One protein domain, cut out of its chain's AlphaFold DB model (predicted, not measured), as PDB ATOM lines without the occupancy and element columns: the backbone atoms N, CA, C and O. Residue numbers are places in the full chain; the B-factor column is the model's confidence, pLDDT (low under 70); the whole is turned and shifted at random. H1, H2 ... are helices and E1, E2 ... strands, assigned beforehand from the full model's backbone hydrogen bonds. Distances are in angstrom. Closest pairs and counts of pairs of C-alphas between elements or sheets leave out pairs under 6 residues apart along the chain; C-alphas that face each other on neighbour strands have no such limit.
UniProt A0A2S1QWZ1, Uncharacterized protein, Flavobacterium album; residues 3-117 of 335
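What this domain is: This is residues 3 to 117 of the 335 residues of an uncharacterized protein of Flavobacterium album (UniProt A0A2S1QWZ1). A twisted sheet of four strands, E3, E2, E5 and E6, has a short two-strand ribbon, E1 and E4, loosely over part of one face, with the short helix H1 beside the strands of the larger sheet. The stretch of residues 71 to 90 runs out as a long loop at one end of the long axis, its C-alphas 12 to 36 A from the mean of all C-alphas, and of it residues 79 to 85 stick out free. The printed part has 115 residues, with elements in the order E1, E2, E3, E4, H1, E5, E6; both sheets are antiparallel, the larger in the order E3, E2, E5, E6. The class is mostly strand, though under half of the residues are in named elements. The whole is loose, with a radius of gyration of the C-alphas of 16.8 A and spans of 59 by 26 by 17 A.

Where its parts are: In the larger sheet, E3 is residues 47 to 52, E2 is residues 26 to 34 and 26.8 A long, E5 is residues 91 to 100 and 29.5 A long, and E6 is residues 103 to 116 and 32.0 A long. E6 bends by 62 degrees at residue 106 and ends with C-alpha 116 at (276.195, 122.781, 0.918). In the smaller sheet, E1 is residues 10 to 14, beginning with C-alpha 10 at (273.573, 110.557, 9.189), and E4 is residues 60 to 64. H1 is residues 66 to 70.

How they stand to each other: E2 and E5, the inner strands, are antiparallel at 160 degrees, with N 30 and O 97 within hydrogen-bond range at 2.9 A. E5 and E6 form a hairpin, with N 94 and O 113 at 2.9 A. E2 and E3 form the other hairpin, with N 29 and O 49 at 2.8 A. Residues 3 to 4 pair in parallel with residues 115 to 116 of E6. E1 and E4 are antiparallel at 155 degrees, with N 11 and O 63 at 2.9 A. The closest C-alphas of E1 and E5, those of Ile 13 and Cys 98, are 7.9 A apart. E1 and E6 are near each other, while E4 is apart from E2, E3, E5 and E6. H1 is on the larger sheet at a height of 6.1 A, over none of its strands; its closest C-alphas to E6, those of Ala 69 and Ala 115, are 6.8 A apart. In H1 every O i to N i+4 pair is within hydrogen-bond range.

The domain as a whole: The two C-alphas farthest apart, those of Gly 56 and Gln 81, are 59.8 A apart. The links E1 to E2, E2 to E3 and H1 to E5 are long, the last with 20 residues. The printed part has no cut. The mean pLDDT of the printed part is 90.1, and no printed residue is under 70.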
ATOM      1  N   ILE A   3     272.034 119.985   4.357       88.88
ATOM      2  CA  ILE A   3     273.168 119.139   4.737       88.88
ATOM      3  C   ILE A   3     274.461 119.948   4.645       88.88
ATOM      4  O   ILE A   3     274.827 120.417   3.573       88.88
ATOM      5  N   LYS A   4     275.182 120.078   5.762       90.00
ATOM      6  CA  LYS A   4     276.537 120.650   5.796       90.00
ATOM      7  C   LYS A   4     277.558 119.545   5.519       90.00
ATOM      8  O   LYS A   4     277.812 118.716   6.387       90.00
ATOM      9  N   THR A   5     278.132 119.502   4.319       90.88
ATOM     10  CA  THR A   5     278.883 118.323   3.841       90.88
ATOM     11  C   THR A   5     280.255 118.110   4.492       90.88
ATOM     12  O   THR A   5     280.792 117.005   4.424       90.88
ATOM     13  N   LEU A   6     280.816 119.118   5.176       89.25
ATOM     14  CA  LEU A   6     282.082 118.983   5.915       89.25
ATOM     15  C   LEU A   6     281.875 118.501   7.360       89.25
ATOM     16  O   LEU A   6     282.835 118.334   8.111       89.25
ATOM     17  N   SER A   7     280.630 118.261   7.767       90.38
ATOM     18  CA  SER A   7     280.278 117.636   9.042       90.38
ATOM     19  C   SER A   7     279.465 116.366   8.801       90.38
ATOM     20  O   SER A   7     278.774 116.273   7.789       90.38
ATOM     21  N   PRO A   8     279.547 115.355   9.683       89.62
ATOM     22  CA  PRO A   8     278.787 114.127   9.498       89.62
ATOM     23  C   PRO A   8     277.285 114.403   9.399       89.62
ATOM     24  O   PRO A   8     276.713 115.086  10.251       89.62
ATOM     25  N   HIS A   9     276.657 113.836   8.369       92.25
ATOM     26  CA  HIS A   9     275.211 113.851   8.215       92.25
ATOM     27  C   HIS A   9     274.721 112.418   8.057       92.25
ATOM     28  O   HIS A   9     274.972 111.772   7.037       92.25
ATOM     29  N   TYR A  10     274.067 111.917   9.098       93.00
ATOM     30  CA  TYR A  10     273.573 110.557   9.189       93.00
ATOM     31  C   TYR A  10     272.093 110.494   8.836       93.00
ATOM     32  O   TYR A  10     271.269 111.131   9.493       93.00
ATOM     33  N   ILE A  11     271.758 109.640   7.876       92.88
ATOM     34  CA  ILE A  11     270.391 109.158   7.678       92.88
ATOM     35  C   ILE A  11     270.194 107.879   8.489       92.88
ATOM     36  O   ILE A  11     271.118 107.071   8.633       92.88
ATOM     37  N   SER A  12     268.998 107.710   9.048       93.88
ATOM     38  CA  SER A  12     268.638 106.513   9.802       93.88
ATOM     39  C   SER A  12     267.676 105.660   8.991       93.88
ATOM     40  O   SER A  12     266.597 106.121   8.625       93.88
ATOM     41  N   ILE A  13     268.076 104.421   8.715       94.19
ATOM     42  CA  ILE A  13     267.278 103.462   7.956       94.19
ATOM     43  C   ILE A  13     266.752 102.403   8.933       94.19
ATOM     44  O   ILE A  13     267.558 101.643   9.473       94.19
ATOM     45  N   PRO A  14     265.440 102.347   9.219       94.75
ATOM     46  CA  PRO A  14     264.861 101.292  10.034       94.75
ATOM     47  C   PRO A  14     265.028  99.945   9.327       94.75
ATOM     48  O   PRO A  14     264.703  99.801   8.159       94.75
ATOM     49  N   LEU A  15     265.504  98.928  10.041       94.19
ATOM     50  CA  LEU A  15     265.627  97.570   9.500       94.19
ATOM     51  C   LEU A  15     264.285  96.824   9.490       94.19
ATOM     52  O   LEU A  15     264.199  95.701   9.009       94.19
ATOM     53  N   THR A  16     263.230  97.450  10.012       94.19
ATOM     54  CA  THR A  16     261.846  97.035   9.782       94.19
ATOM     55  C   THR A  16     261.278  97.916   8.677       94.19
ATOM     56  O   THR A  16     261.206  99.134   8.845       94.19
ATOM     57  N   SER A  17     260.894  97.309   7.555       91.75
ATOM     58  CA  SER A  17     260.367  98.019   6.392       91.75
ATOM     59  C   SER A  17     259.129  98.832   6.797       91.75
ATOM     60  O   SER A  17     258.151  98.255   7.274       91.75
ATOM     61  N   PRO A  18     259.119 100.162   6.603       90.88
ATOM     62  CA  PRO A  18     257.954 100.986   6.914       90.88
ATOM     63  C   PRO A  18     256.786 100.736   5.948       90.88
ATOM     64  O   PRO A  18     255.672 101.173   6.218       90.88
ATOM     65  N   LEU A  19     257.034 100.051   4.825       89.25
ATOM     66  CA  LEU A  19     256.016  99.721   3.827       89.25
ATOM     67  C   LEU A  19     255.215  98.473   4.215       89.25
ATOM     68  O   LEU A  19     254.013  98.419   3.978       89.25
ATOM     69  N   THR A  20     255.878  97.468   4.792       89.94
ATOM     70  CA  THR A  20     255.296  96.135   5.039       89.94
ATOM     71  C   THR A  20     255.257  95.751   6.519       89.94
ATOM     72  O   THR A  20     254.527  94.838   6.895       89.94
ATOM     73  N   GLY A  21     256.046  96.415   7.368       90.94
ATOM     74  CA  GLY A  21     256.243  96.060   8.774       90.94
ATOM     75  C   GLY A  21     257.151  94.845   9.004       90.94
ATOM     76  O   GLY A  21     257.273  94.392  10.140       90.94
ATOM     77  N   VAL A  22     257.783  94.301   7.959       92.38
ATOM     78  CA  VAL A  22     258.640  93.107   8.045       92.38
ATOM     79  C   VAL A  22     260.096  93.506   8.293       92.38
ATOM     80  O   VAL A  22     260.585  94.495   7.749       92.38
ATOM     81  N   ILE A  23     260.809  92.731   9.117       94.12
ATOM     82  CA  ILE A  23     262.258  92.893   9.294       94.12
ATOM     83  C   ILE A  23     262.954  92.505   7.988       94.12
ATOM     84  O   ILE A  23     262.845  91.365   7.534       94.12
ATOM     85  N   CYS A  24     263.681  93.445   7.391       92.00
ATOM     86  CA  CYS A  24     264.393  93.216   6.146       92.00
ATOM     87  C   CYS A  24     265.631  92.338   6.374       92.00
ATOM     88  O   CYS A  24     266.300  92.425   7.409       92.00
ATOM     89  N   SER A  25     265.968  91.506   5.388       93.81
ATOM     90  CA  SER A  25     267.244  90.778   5.355       93.81
ATOM     91  C   SER A  25     268.345  91.617   4.707       93.81
ATOM     92  O   SER A  25     269.525  91.446   5.012       93.81
ATOM     93  N   SER A  26     267.969  92.536   3.820       94.38
ATOM     94  CA  SER A  26     268.862  93.508   3.200       94.38
ATOM     95  C   SER A  26     268.076  94.703   2.676       94.38
ATOM     96  O   SER A  26     266.881  94.608   2.396       94.38
ATOM     97  N   TYR A  27     268.763  95.817   2.482       95.12
ATOM     98  CA  TYR A  27     268.212  96.982   1.804       95.12
ATOM     99  C   TYR A  27     269.278  97.641   0.934       95.12
ATOM    100  O   TYR A  27     270.481  97.546   1.200       95.12
ATOM    101  N   GLU A  28     268.818  98.306  -0.112       96.25
ATOM    102  CA  GLU A  28     269.614  99.120  -1.014       96.25
ATOM    103  C   GLU A  28     269.275 100.594  -0.780       96.25
ATOM    104  O   GLU A  28     268.106 100.966  -0.683       96.25
ATOM    105  N   VAL A  29     270.295 101.436  -0.657       95.44
ATOM    106  CA  VAL A  29     270.153 102.891  -0.599       95.44
ATOM    107  C   VAL A  29     270.683 103.465  -1.895       95.44
ATOM    108  O   VAL A  29     271.841 103.234  -2.253       95.44
ATOM    109  N   ARG A  30     269.839 104.241  -2.566       95.56
ATOM    110  CA  ARG A  30     270.176 105.009  -3.762       95.56
ATOM    111  C   ARG A  30     270.239 106.479  -3.398       95.56
ATOM    112  O   ARG A  30     269.329 106.997  -2.755       95.56
ATOM    113  N   ILE A  31     271.320 107.134  -3.789       95.12
ATOM    114  CA  ILE A  31     271.560 108.553  -3.552       95.12
ATOM    115  C   ILE A  31     271.685 109.234  -4.910       95.12
ATOM    116  O   ILE A  31     272.529 108.870  -5.727       95.12
ATOM    117  N   TYR A  32     270.848 110.238  -5.130       96.19
ATOM    118  CA  TYR A  32     270.818 111.071  -6.323       96.19
ATOM    119  C   TYR A  32     271.364 112.442  -5.953       96.19
ATOM    120  O   TYR A  32     270.915 113.031  -4.968       96.19
ATOM    121  N   ILE A  33     272.324 112.941  -6.726       94.75
ATOM    122  CA  ILE A  33     272.955 114.244  -6.519       94.75
ATOM    123  C   ILE A  33     272.916 115.010  -7.836       94.75
ATOM    124  O   ILE A  33     273.294 114.465  -8.873       94.75
ATOM    125  N   TRP A  34     272.437 116.254  -7.805       93.75
ATOM    126  CA  TRP A  34     272.330 117.090  -9.003       93.75
ATOM    127  C   TRP A  34     272.330 118.586  -8.684       93.75
ATOM    128  O   TRP A  34     272.096 119.004  -7.549       93.75
ATOM    129  N   ASP A  35     272.574 119.396  -9.706       88.75
ATOM    130  CA  ASP A  35     272.480 120.849  -9.694       88.75
ATOM    131  C   ASP A  35     271.265 121.349 -10.504       88.75
ATOM    132  O   ASP A  35     270.587 120.604 -11.213       88.75
ATOM    133  N   GLY A  36     270.928 122.632 -10.357       85.12
ATOM    134  CA  GLY A  36     269.791 123.244 -11.047       85.12
ATOM    135  C   GLY A  36     268.447 123.041 -10.336       85.12
ATOM    136  O   GLY A  36     268.317 123.288  -9.135       85.12
ATOM    137  N   SER A  37     267.405 122.669 -11.088       84.75
ATOM    138  CA  SER A  37     266.038 122.593 -10.552       84.75
ATOM    139  C   SER A  37     265.878 121.449  -9.548       84.75
ATOM    140  O   SER A  37     266.166 120.294  -9.860       84.75
ATOM    141  N   LYS A  38     265.288 121.733  -8.381       86.19
ATOM    142  CA  LYS A  38     264.935 120.728  -7.361       86.19
ATOM    143  C   LYS A  38     264.036 119.605  -7.896       86.19
ATOM    144  O   LYS A  38     264.035 118.505  -7.356       86.19
ATOM    145  N   THR A  39     263.249 119.858  -8.940       86.44
ATOM    146  CA  THR A  39     262.354 118.846  -9.527       86.44
ATOM    147  C   THR A  39     263.016 118.015 -10.625       86.44
ATOM    148  O   THR A  39     262.439 117.020 -11.052       86.44
ATOM    149  N   ALA A  40     264.209 118.394 -11.085       88.69
ATOM    150  CA  ALA A  40     264.945 117.701 -12.140       88.69
ATOM    151  C   ALA A  40     265.816 116.570 -11.566       88.69
ATOM    152  O   ALA A  40     267.019 116.520 -11.802       88.69
ATOM    153  N   ILE A  41     265.204 115.679 -10.780       91.62
ATOM    154  CA  ILE A  41     265.903 114.537 -10.183       91.62
ATOM    155  C   ILE A  41     266.446 113.643 -11.318       91.62
ATOM    156  O   ILE A  41     265.670 113.272 -12.204       91.62
ATOM    157  N   PRO A  42     267.740 113.276 -11.309       94.19
ATOM    158  CA  PRO A  42     268.307 112.357 -12.291       94.19
ATOM    159  C   PRO A  42     267.597 111.001 -12.303       94.19
ATOM    160  O   PRO A  42     267.189 110.498 -11.258       94.19
ATOM    161  N   ALA A  43     267.493 110.384 -13.482       91.06
ATOM    162  CA  ALA A  43     266.916 109.045 -13.615       91.06
ATOM    163  C   ALA A  43     267.788 107.968 -12.945       91.06
ATOM    164  O   ALA A  43     267.265 107.041 -12.328       91.06
ATOM    165  N   GLU A  44     269.111 108.129 -13.024       93.94
ATOM    166  CA  GLU A  44     270.085 107.200 -12.454       93.94
ATOM    167  C   GLU A  44     270.678 107.742 -11.146       93.94
ATOM    168  O   GLU A  44     270.962 108.942 -11.049       93.94
ATOM    169  N   PRO A  45     270.893 106.884 -10.133       95.69
ATOM    170  CA  PRO A  45     271.515 107.297  -8.885       95.69
ATOM    171  C   PRO A  45     273.001 107.613  -9.080       95.69
ATOM    172  O   PRO A  45     273.728 106.903  -9.772       95.69
ATOM    173  N   SER A  46     273.479 108.654  -8.400       95.50
ATOM    174  CA  SER A  46     274.900 109.022  -8.357       95.50
ATOM    175  C   SER A  46     275.714 108.041  -7.512       95.50
ATOM    176  O   SER A  46     276.910 107.865  -7.732       95.50
ATOM    177  N   TYR A  47     275.076 107.419  -6.519       94.81
ATOM    178  CA  TYR A  47     275.696 106.432  -5.651       94.81
ATOM    179  C   TYR A  47     274.669 105.410  -5.164       94.81
ATOM    180  O   TYR A  47     273.562 105.773  -4.764       94.81
ATOM    181  N   THR A  48     275.064 104.139  -5.125       95.06
ATOM    182  CA  THR A  48     274.229 103.039  -4.633       95.06
ATOM    183  C   THR A  48     275.025 102.193  -3.650       95.06
ATOM    184  O   THR A  48     276.185 101.868  -3.901       95.06
ATOM    185  N   MET A  49     274.406 101.813  -2.533       94.69
ATOM    186  CA  MET A  49     274.954 100.816  -1.611       94.69
ATOM    187  C   MET A  49     273.902  99.796  -1.209       94.69
ATOM    188  O   MET A  49     272.745 100.147  -1.005       94.69
ATOM    189  N   THR A  50     274.338  98.564  -0.973       95.62
ATOM    190  CA  THR A  50     273.491  97.499  -0.432       95.62
ATOM    191  C   THR A  50     274.065  97.037   0.897       95.62
ATOM    192  O   THR A  50     275.259  96.748   0.999       95.62
ATOM    193  N   LYS A  51     273.224  96.966   1.928       94.38
ATOM    194  CA  LYS A  51     273.595  96.477   3.260       94.38
ATOM    195  C   LYS A  51     272.757  95.263   3.644       94.38
ATOM    196  O   LYS A  51     271.566  95.191   3.350       94.38
ATOM    197  N   ILE A  52     273.401  94.312   4.319       94.81
ATOM    198  CA  ILE A  52     272.797  93.055   4.773       94.81
ATOM    199  C   ILE A  52     272.525  93.147   6.278       94.81
ATOM    200  O   ILE A  52     273.433  93.423   7.063       94.81
ATOM    201  N   ASN A  53     271.293  92.860   6.690       93.44
ATOM    202  CA  ASN A  53     270.903  92.710   8.090       93.44
ATOM    203  C   ASN A  53     271.122  91.258   8.543       93.44
ATOM    204  O   ASN A  53     270.175  90.514   8.792       93.44
ATOM    205  N   ALA A  54     272.386  90.843   8.651       90.12
ATOM    206  CA  ALA A  54     272.736  89.460   8.996       90.12
ATOM    207  C   ALA A  54     272.195  89.019  10.372       90.12
ATOM    208  O   ALA A  54     271.982  87.836  10.609       90.12
ATOM    209  N   SER A  55     271.958  89.976  11.273       88.94
ATOM    210  CA  SER A  55     271.426  89.736  12.616       88.94
ATOM    211  C   SER A  55     269.903  89.607  12.696       88.94
ATOM    212  O   SER A  55     269.400  89.289  13.770       88.94
ATOM    213  N   GLY A  56     269.157  89.919  11.627       89.00
ATOM    214  CA  GLY A  56     267.691  90.011  11.693       89.00
ATOM    215  C   GLY A  56     267.206  91.039  12.727       89.00
ATOM    216  O   GLY A  56     266.210  90.825  13.412       89.00
ATOM    217  N   SER A  57     267.950  92.134  12.896       90.62
ATOM    218  CA  SER A  57     267.653  93.178  13.880       90.62
ATOM    219  C   SER A  57     266.457  94.016  13.436       90.62
ATOM    220  O   SER A  57     266.335  94.326  12.257       90.62
ATOM    221  N   SER A  58     265.621  94.442  14.385       91.94
ATOM    222  CA  SER A  58     264.515  95.387  14.167       91.94
ATOM    223  C   SER A  58     264.893  96.854  14.422       91.94
ATOM    224  O   SER A  58     264.039  97.735  14.327       91.94
ATOM    225  N   ARG A  59     266.158  97.131  14.775       93.50
ATOM    226  CA  ARG A  59     266.667  98.494  15.037       93.50
ATOM    227  C   ARG A  59     266.874  99.277  13.736       93.50
ATOM    228  O   ARG A  59     266.545  98.795  12.664       93.50
ATOM    229  N   SER A  60     267.446 100.474  13.825       93.12
ATOM    230  CA  SER A  60     267.848 101.251  12.650       93.12
ATOM    231  C   SER A  60     269.353 101.180  12.410       93.12
ATOM    232  O   SER A  60     270.137 101.214  13.360       93.12
ATOM    233  N   ASP A  61     269.751 101.137  11.143       93.50
ATOM    234  CA  ASP A  61     271.120 101.414  10.714       93.50
ATOM    235  C   ASP A  61     271.336 102.924  10.526       93.50
ATOM    236  O   ASP A  61     270.385 103.693  10.340       93.50
ATOM    237  N   ARG A  62     272.597 103.361  10.588       92.31
ATOM    238  CA  ARG A  62     272.993 104.761  10.383       92.31
ATOM    239  C   ARG A  62     274.017 104.856   9.263       92.31
ATOM    240  O   ARG A  62     275.059 104.202   9.300       92.31
ATOM    241  N   ILE A  63     273.744 105.715   8.287       92.31
ATOM    242  CA  ILE A  63     274.591 105.897   7.104       92.31
ATOM    243  C   ILE A  63     274.982 107.364   7.001       92.31
ATOM    244  O   ILE A  63     274.116 108.231   6.952       92.31
ATOM    245  N   ASN A  64     276.286 107.641   6.961       92.44
ATOM    246  CA  ASN A  64     276.787 108.992   6.731       92.44
ATOM    247  C   ASN A  64     276.815 109.294   5.228       92.44
ATOM    248  O   ASN A  64     277.580 108.668   4.496       92.44
ATOM    249  N   ILE A  65     276.026 110.272   4.791       92.56
ATOM    250  CA  ILE A  65     275.934 110.691   3.383       92.56
ATOM    251  C   ILE A  65     276.700 111.987   3.084       92.56
ATOM    252  O   ILE A  65     276.851 112.354   1.922       92.56
ATOM    253  N   ALA A  66     277.229 112.672   4.104       91.31
ATOM    254  CA  ALA A  66     277.863 113.983   3.937       91.31
ATOM    255  C   ALA A  66     279.090 113.946   3.016       91.31
ATOM    256  O   ALA A  66     279.240 114.809   2.155       91.31
ATOM    257  N   ARG A  67     279.944 112.926   3.167       88.50
ATOM    258  CA  ARG A  67     281.145 112.776   2.329       88.50
ATOM    259  C   ARG A  67     280.802 112.457   0.880       88.50
ATOM    260  O   ARG A  67     281.404 113.045  -0.003       88.50
ATOM    261  N   ILE A  68     279.791 111.610   0.666       91.56
ATOM    262  CA  ILE A  68     279.294 111.285  -0.676       91.56
ATOM    263  C   ILE A  68     278.842 112.571  -1.368       91.56
ATOM    264  O   ILE A  68     279.253 112.821  -2.486       91.56
ATOM    265  N   ALA A  69     278.071 113.425  -0.686       91.19
ATOM    266  CA  ALA A  69     277.648 114.712  -1.235       91.19
ATOM    267  C   ALA A  69     278.812 115.700  -1.445       91.19
ATOM    268  O   ALA A  69     278.819 116.442  -2.422       91.19
ATOM    269  N   SER A  70     279.796 115.724  -0.538       90.75
ATOM    270  CA  SER A  70     280.919 116.671  -0.591       90.75
ATOM    271  C   SER A  70     281.754 116.550  -1.864       90.75
ATOM    272  O   SER A  70     282.280 117.566  -2.323       90.75
ATOM    273  N   ASP A  71     281.889 115.343  -2.414       89.69
ATOM    274  CA  ASP A  71     282.701 115.085  -3.609       89.69
ATOM    275  C   ASP A  71     282.098 115.716  -4.875       89.69
ATOM    276  O   ASP A  71     282.820 116.009  -5.825       89.69
ATOM    277  N   PHE A  72     280.793 116.005  -4.865       88.75
ATOM    278  CA  PHE A  72     280.074 116.646  -5.972       88.75
ATOM    279  C   PHE A  72     280.014 118.172  -5.845       88.75
ATOM    280  O   PHE A  72     279.488 118.838  -6.730       88.75
ATOM    281  N   ILE A  73     280.553 118.746  -4.761       88.44
ATOM    282  CA  ILE A  73     280.578 120.195  -4.553       88.44
ATOM    283  C   ILE A  73     281.988 120.742  -4.806       88.44
ATOM    284  O   ILE A  73     282.858 120.771  -3.917       88.44
ATOM    285  N   GLY A  74     282.187 121.246  -6.024       80.38
ATOM    286  CA  GLY A  74     283.295 122.138  -6.359       80.38
ATOM    287  C   GLY A  74     283.112 123.500  -5.687       80.38
ATOM    288  O   GLY A  74     281.996 123.982  -5.542       80.38
ATOM    289  N   PHE A  75     284.198 124.122  -5.226       74.25
ATOM    290  CA  PHE A  75     284.144 125.505  -4.747       74.25
ATOM    291  C   PHE A  75     285.058 126.355  -5.607       74.25
ATOM    292  O   PHE A  75     286.280 126.266  -5.493       74.25
ATOM    293  N   GLU A  76     284.449 127.194  -6.432       75.69
ATOM    294  CA  GLU A  76     285.152 128.203  -7.208       75.69
ATOM    295  C   GLU A  76     284.414 129.526  -7.059       75.69
ATOM    296  O   GLU A  76     283.193 129.588  -7.201       75.69
ATOM    297  N   CYS A  77     285.150 130.596  -6.758       72.50
ATOM    298  CA  CYS A  77     284.573 131.932  -6.745       72.50
ATOM    299  C   CYS A  77     284.117 132.284  -8.163       72.50
ATOM    300  O   CYS A  77     284.920 132.227  -9.092       72.50
ATOM    301  N   ILE A  78     282.852 132.673  -8.324       79.81
ATOM    302  CA  ILE A  78     282.326 133.120  -9.612       79.81
ATOM    303  C   ILE A  78     282.637 134.619  -9.737       79.81
ATOM    304  O   ILE A  78     282.030 135.423  -9.022       79.81
ATOM    305  N   PRO A  79     283.584 135.033 -10.600       77.38
ATOM    306  CA  PRO A  79     283.953 136.434 -10.713       77.38
ATOM    307  C   PRO A  79     282.801 137.229 -11.327       77.38
ATOM    308  O   PRO A  79     282.272 136.880 -12.377       77.38
ATOM    309  N   GLN A  80     282.441 138.334 -10.684       82.88
ATOM    310  CA  GLN A  80     281.435 139.273 -11.179       82.88
ATOM    311  C   GLN A  80     282.048 140.651 -11.322       82.88
ATOM    312  O   GLN A  80     283.027 140.946 -10.643       82.88
ATOM    313  N   GLN A  81     281.489 141.498 -12.189       81.81
ATOM    314  CA  GLN A  81     281.986 142.866 -12.375       81.81
ATOM    315  C   GLN A  81     281.309 143.899 -11.461       81.81
ATOM    316  O   GLN A  81     281.932 144.921 -11.180       81.81
ATOM    317  N   GLY A  82     280.145 143.596 -10.879       84.25
ATOM    318  CA  GLY A  82     279.431 144.470  -9.939       84.25
ATOM    319  C   GLY A  82     278.735 143.703  -8.812       84.25
ATOM    320  O   GLY A  82     278.963 142.506  -8.638       84.25
ATOM    321  N   THR A  83     277.891 144.402  -8.049       86.12
ATOM    322  CA  THR A  83     277.033 143.793  -7.021       86.12
ATOM    323  C   THR A  83     275.862 143.098  -7.696       86.12
ATOM    324  O   THR A  83     274.975 143.756  -8.236       86.12
ATOM    325  N   VAL A  84     275.867 141.770  -7.676       88.19
ATOM    326  CA  VAL A  84     274.835 140.941  -8.298       88.19
ATOM    327  C   VAL A  84     274.534 139.733  -7.420       88.19
ATOM    328  O   VAL A  84     275.400 139.261  -6.680       88.19
ATOM    329  N   LEU A  85     273.303 139.232  -7.515       85.62
ATOM    330  CA  LEU A  85     272.962 137.909  -7.010       85.62
ATOM    331  C   LEU A  85     273.465 136.877  -8.024       85.62
ATOM    332  O   LEU A  85     273.224 137.024  -9.221       85.62
ATOM    333  N   VAL A  86     274.169 135.859  -7.542       85.38
ATOM    334  CA  VAL A  86     274.699 134.773  -8.368       85.38
ATOM    335  C   VAL A  86     274.270 133.459  -7.748       85.38
ATOM    336  O   VAL A  86     274.382 133.295  -6.532       85.38
ATOM    337  N   ASP A  87     273.829 132.525  -8.583       80.69
ATOM    338  CA  ASP A  87     273.598 131.154  -8.149       80.69
ATOM    339  C   ASP A  87     274.937 130.509  -7.782       80.69
ATOM    340  O   ASP A  87     275.858 130.413  -8.598       80.69
ATOM    341  N   GLY A  88     275.068 130.114  -6.516       75.69
ATOM    342  CA  GLY A  88     276.283 129.491  -6.010       75.69
ATOM    343  C   GLY A  88     276.508 128.112  -6.628       75.69
ATOM    344  O   GLY A  88     275.590 127.303  -6.713       75.69
ATOM    345  N   ASN A  89     277.756 127.816  -6.991       79.75
ATOM    346  CA  ASN A  89     278.210 126.477  -7.394       79.75
ATOM    347  C   ASN A  89     278.617 125.596  -6.193       79.75
ATOM    348  O   ASN A  89     279.069 124.469  -6.361       79.75
ATOM    349  N   ASN A  90     278.466 126.111  -4.971       80.56
ATOM    350  CA  ASN A  90     278.877 125.476  -3.719       80.56
ATOM    351  C   ASN A  90     277.746 124.683  -3.038       80.56
ATOM    352  O   ASN A  90     277.801 124.432  -1.825       80.56
ATOM    353  N   GLN A  91     276.725 124.313  -3.808       87.81
ATOM    354  CA  GLN A  91     275.542 123.603  -3.343       87.81
ATOM    355  C   GLN A  91     275.048 122.608  -4.394       87.81
ATOM    356  O   GLN A  91     275.186 122.842  -5.592       87.81
ATOM    357  N   VAL A  92     274.438 121.522  -3.935       91.94
ATOM    358  CA  VAL A  92     273.795 120.502  -4.771       91.94
ATOM    359  C   VAL A  92     272.531 120.006  -4.087       91.94
ATOM    360  O   VAL A  92     272.433 119.991  -2.859       91.94
ATOM    361  N   TRP A  93     271.555 119.570  -4.866       93.06
ATOM    362  CA  TRP A  93     270.432 118.811  -4.345       93.06
ATOM    363  C   TRP A  93     270.860 117.374  -4.095       93.06
ATOM    364  O   TRP A  93     271.600 116.786  -4.882       93.06
ATOM    365  N   ILE A  94     270.372 116.807  -2.999       94.50
ATOM    366  CA  ILE A  94     270.535 115.398  -2.679       94.50
ATOM    367  C   ILE A  94     269.177 114.791  -2.368       94.50
ATOM    368  O   ILE A  94     268.399 115.326  -1.576       94.50
ATOM    369  N   LYS A  95     268.904 113.650  -2.990       94.75
ATOM    370  CA  LYS A  95     267.777 112.782  -2.675       94.75
ATOM    371  C   LYS A  95     268.316 111.426  -2.278       94.75
ATOM    372  O   LYS A  95     269.223 110.921  -2.935       94.75
ATOM    373  N   TYR A  96     267.743 110.822  -1.251       94.25
ATOM    374  CA  TYR A  96     267.968 109.408  -0.987       94.25
ATOM    375  C   TYR A  96     266.655 108.639  -1.049       94.25
ATOM    376  O   TYR A  96     265.587 109.172  -0.748       94.25
ATOM    377  N   GLU A  97     266.758 107.384  -1.462       94.81
ATOM    378  CA  GLU A  97     265.666 106.420  -1.488       94.81
ATOM    379  C   GLU A  97     266.178 105.084  -0.968       94.81
ATOM    380  O   GLU A  97     267.333 104.712  -1.198       94.81
ATOM    381  N   CYS A  98     265.317 104.353  -0.270       93.94
ATOM    382  CA  CYS A  98     265.637 103.038   0.255       93.94
ATOM    383  C   CYS A  98     264.716 101.979  -0.350       93.94
ATOM    384  O   CYS A  98     263.495 102.113  -0.312       93.94
ATOM    385  N   TYR A  99     265.304 100.908  -0.867       94.88
ATOM    386  CA  TYR A  99     264.605  99.745  -1.393       94.88
ATOM    387  C   TYR A  99     264.876  98.559  -0.479       94.88
ATOM    388  O   TYR A  99     266.019  98.128  -0.321       94.88
ATOM    389  N   TYR A 100     263.825  98.030   0.137       94.19
ATOM    390  CA  TYR A 100     263.936  96.848   0.985       94.19
ATOM    391  C   TYR A 100     263.751  95.577   0.155       94.19
ATOM    392  O   TYR A 100     263.036  95.573  -0.845       94.19
ATOM    393  N   ASN A 101     264.387  94.478   0.558       93.25
ATOM    394  CA  ASN A 101     264.340  93.221  -0.193       93.25
ATOM    395  C   ASN A 101     262.932  92.607  -0.308       93.25
ATOM    396  O   ASN A 101     262.670  91.839  -1.229       93.25
ATOM    397  N   ASP A 102     262.039  92.927   0.623       87.19
ATOM    398  CA  ASP A 102     260.633  92.524   0.643       87.19
ATOM    399  C   ASP A 102     259.731  93.440  -0.208       87.19
ATOM    400  O   ASP A 102     258.589  93.087  -0.496       87.19
ATOM    401  N   SER A 103     260.240  94.594  -0.653       88.25
ATOM    402  CA  SER A 103     259.568  95.498  -1.593       88.25
ATOM    403  C   SER A 103     260.585  96.173  -2.532       88.25
ATOM    404  O   SER A 103     260.815  97.381  -2.463       88.25
ATOM    405  N   PRO A 104     261.233  95.404  -3.429       87.62
ATOM    406  CA  PRO A 104     262.403  95.873  -4.176       87.62
ATOM    407  C   PRO A 104     262.078  96.895  -5.275       87.62
ATOM    408  O   PRO A 104     262.987  97.469  -5.865       87.62
ATOM    409  N   THR A 105     260.799  97.117  -5.582       88.19
ATOM    410  CA  THR A 105     260.347  98.035  -6.638       88.19
ATOM    411  C   THR A 105     259.733  99.324  -6.102       88.19
ATOM    412  O   THR A 105     259.533 100.258  -6.877       88.19
ATOM    413  N   VAL A 106     259.447  99.406  -4.798       88.62
ATOM    414  CA  VAL A 106     258.786 100.563  -4.185       88.62
ATOM    415  C   VAL A 106     259.781 101.300  -3.284       88.62
ATOM    416  O   VAL A 106     260.198 100.747  -2.266       88.62
ATOM    417  N   PRO A 107     260.164 102.546  -3.616       90.12
ATOM    418  CA  PRO A 107     261.080 103.318  -2.788       90.12
ATOM    419  C   PRO A 107     260.411 103.773  -1.488       90.12
ATOM    420  O   PRO A 107     259.384 104.458  -1.488       90.12
ATOM    421  N   ALA A 108     261.045 103.451  -0.369       89.81
ATOM    422  CA  ALA A 108     260.738 103.966   0.955       89.81
ATOM    423  C   ALA A 108     261.667 105.133   1.328       89.81
ATOM    424  O   ALA A 108     262.762 105.269   0.781       89.81
ATOM    425  N   LEU A 109     261.248 105.928   2.322       87.50
ATOM    426  CA  LEU A 109     262.058 106.984   2.952       87.50
ATOM    427  C   LEU A 109     262.677 107.946   1.934       87.50
ATOM    428  O   LEU A 109     263.892 108.054   1.826       87.50
ATOM    429  N   GLN A 110     261.815 108.618   1.179       90.19
ATOM    430  CA  GLN A 110     262.232 109.565   0.157       90.19
ATOM    431  C   GLN A 110     262.309 110.967   0.759       90.19
ATOM    432  O   GLN A 110     261.295 111.512   1.196       90.19
ATOM    433  N   GLU A 111     263.493 111.571   0.750       88.44
ATOM    434  CA  GLU A 111     263.676 112.966   1.151       88.44
ATOM    435  C   GLU A 111     264.618 113.674   0.181       88.44
ATOM    436  O   GLU A 111     265.641 113.120  -0.217       88.44
ATOM    437  N   VAL A 112     264.262 114.911  -0.185       91.44
ATOM    438  CA  VAL A 112     265.101 115.816  -0.977       91.44
ATOM    439  C   VAL A 112     265.568 116.957  -0.081       91.44
ATOM    440  O   VAL A 112     264.752 117.649   0.530       91.44
ATOM    441  N   SER A 113     266.876 117.174  -0.034       90.75
ATOM    442  CA  SER A 113     267.523 118.204   0.777       90.75
ATOM    443  C   SER A 113     268.585 118.956  -0.017       90.75
ATOM    444  O   SER A 113     269.141 118.432  -0.979       90.75
ATOM    445  N   LEU A 114     268.879 120.193   0.389       90.44
ATOM    446  CA  LEU A 114     269.983 120.968  -0.181       90.44
ATOM    447  C   LEU A 114     271.270 120.650   0.584       90.44
ATOM    448  O   LEU A 114     271.337 120.868   1.794       90.44
ATOM    449  N   ALA A 115     272.296 120.158  -0.094       91.56
ATOM    450  CA  ALA A 115     273.625 119.972   0.466       91.56
ATOM    451  C   ALA A 115     274.523 121.158   0.106       91.56
ATOM    452  O   ALA A 115     274.565 121.589  -1.042       91.56
ATOM    453  N   LEU A 116     275.260 121.675   1.087       89.81
ATOM    454  CA  LEU A 116     276.195 122.781   0.918       89.81
ATOM    455  C   LEU A 116     277.518 122.501   1.618       89.81
ATOM    456  O   LEU A 116     277.581 121.802   2.636       89.81
ATOM    457  N   LYS A 117     278.589 123.080   1.082       87.50
ATOM    458  CA  LYS A 117     279.932 122.934   1.645       87.50
ATOM    459  C   LYS A 117     280.094 123.826   2.873       87.50
ATOM    460  O   LYS A 117     280.245 125.038   2.753       87.50
TER     461      LYS A 117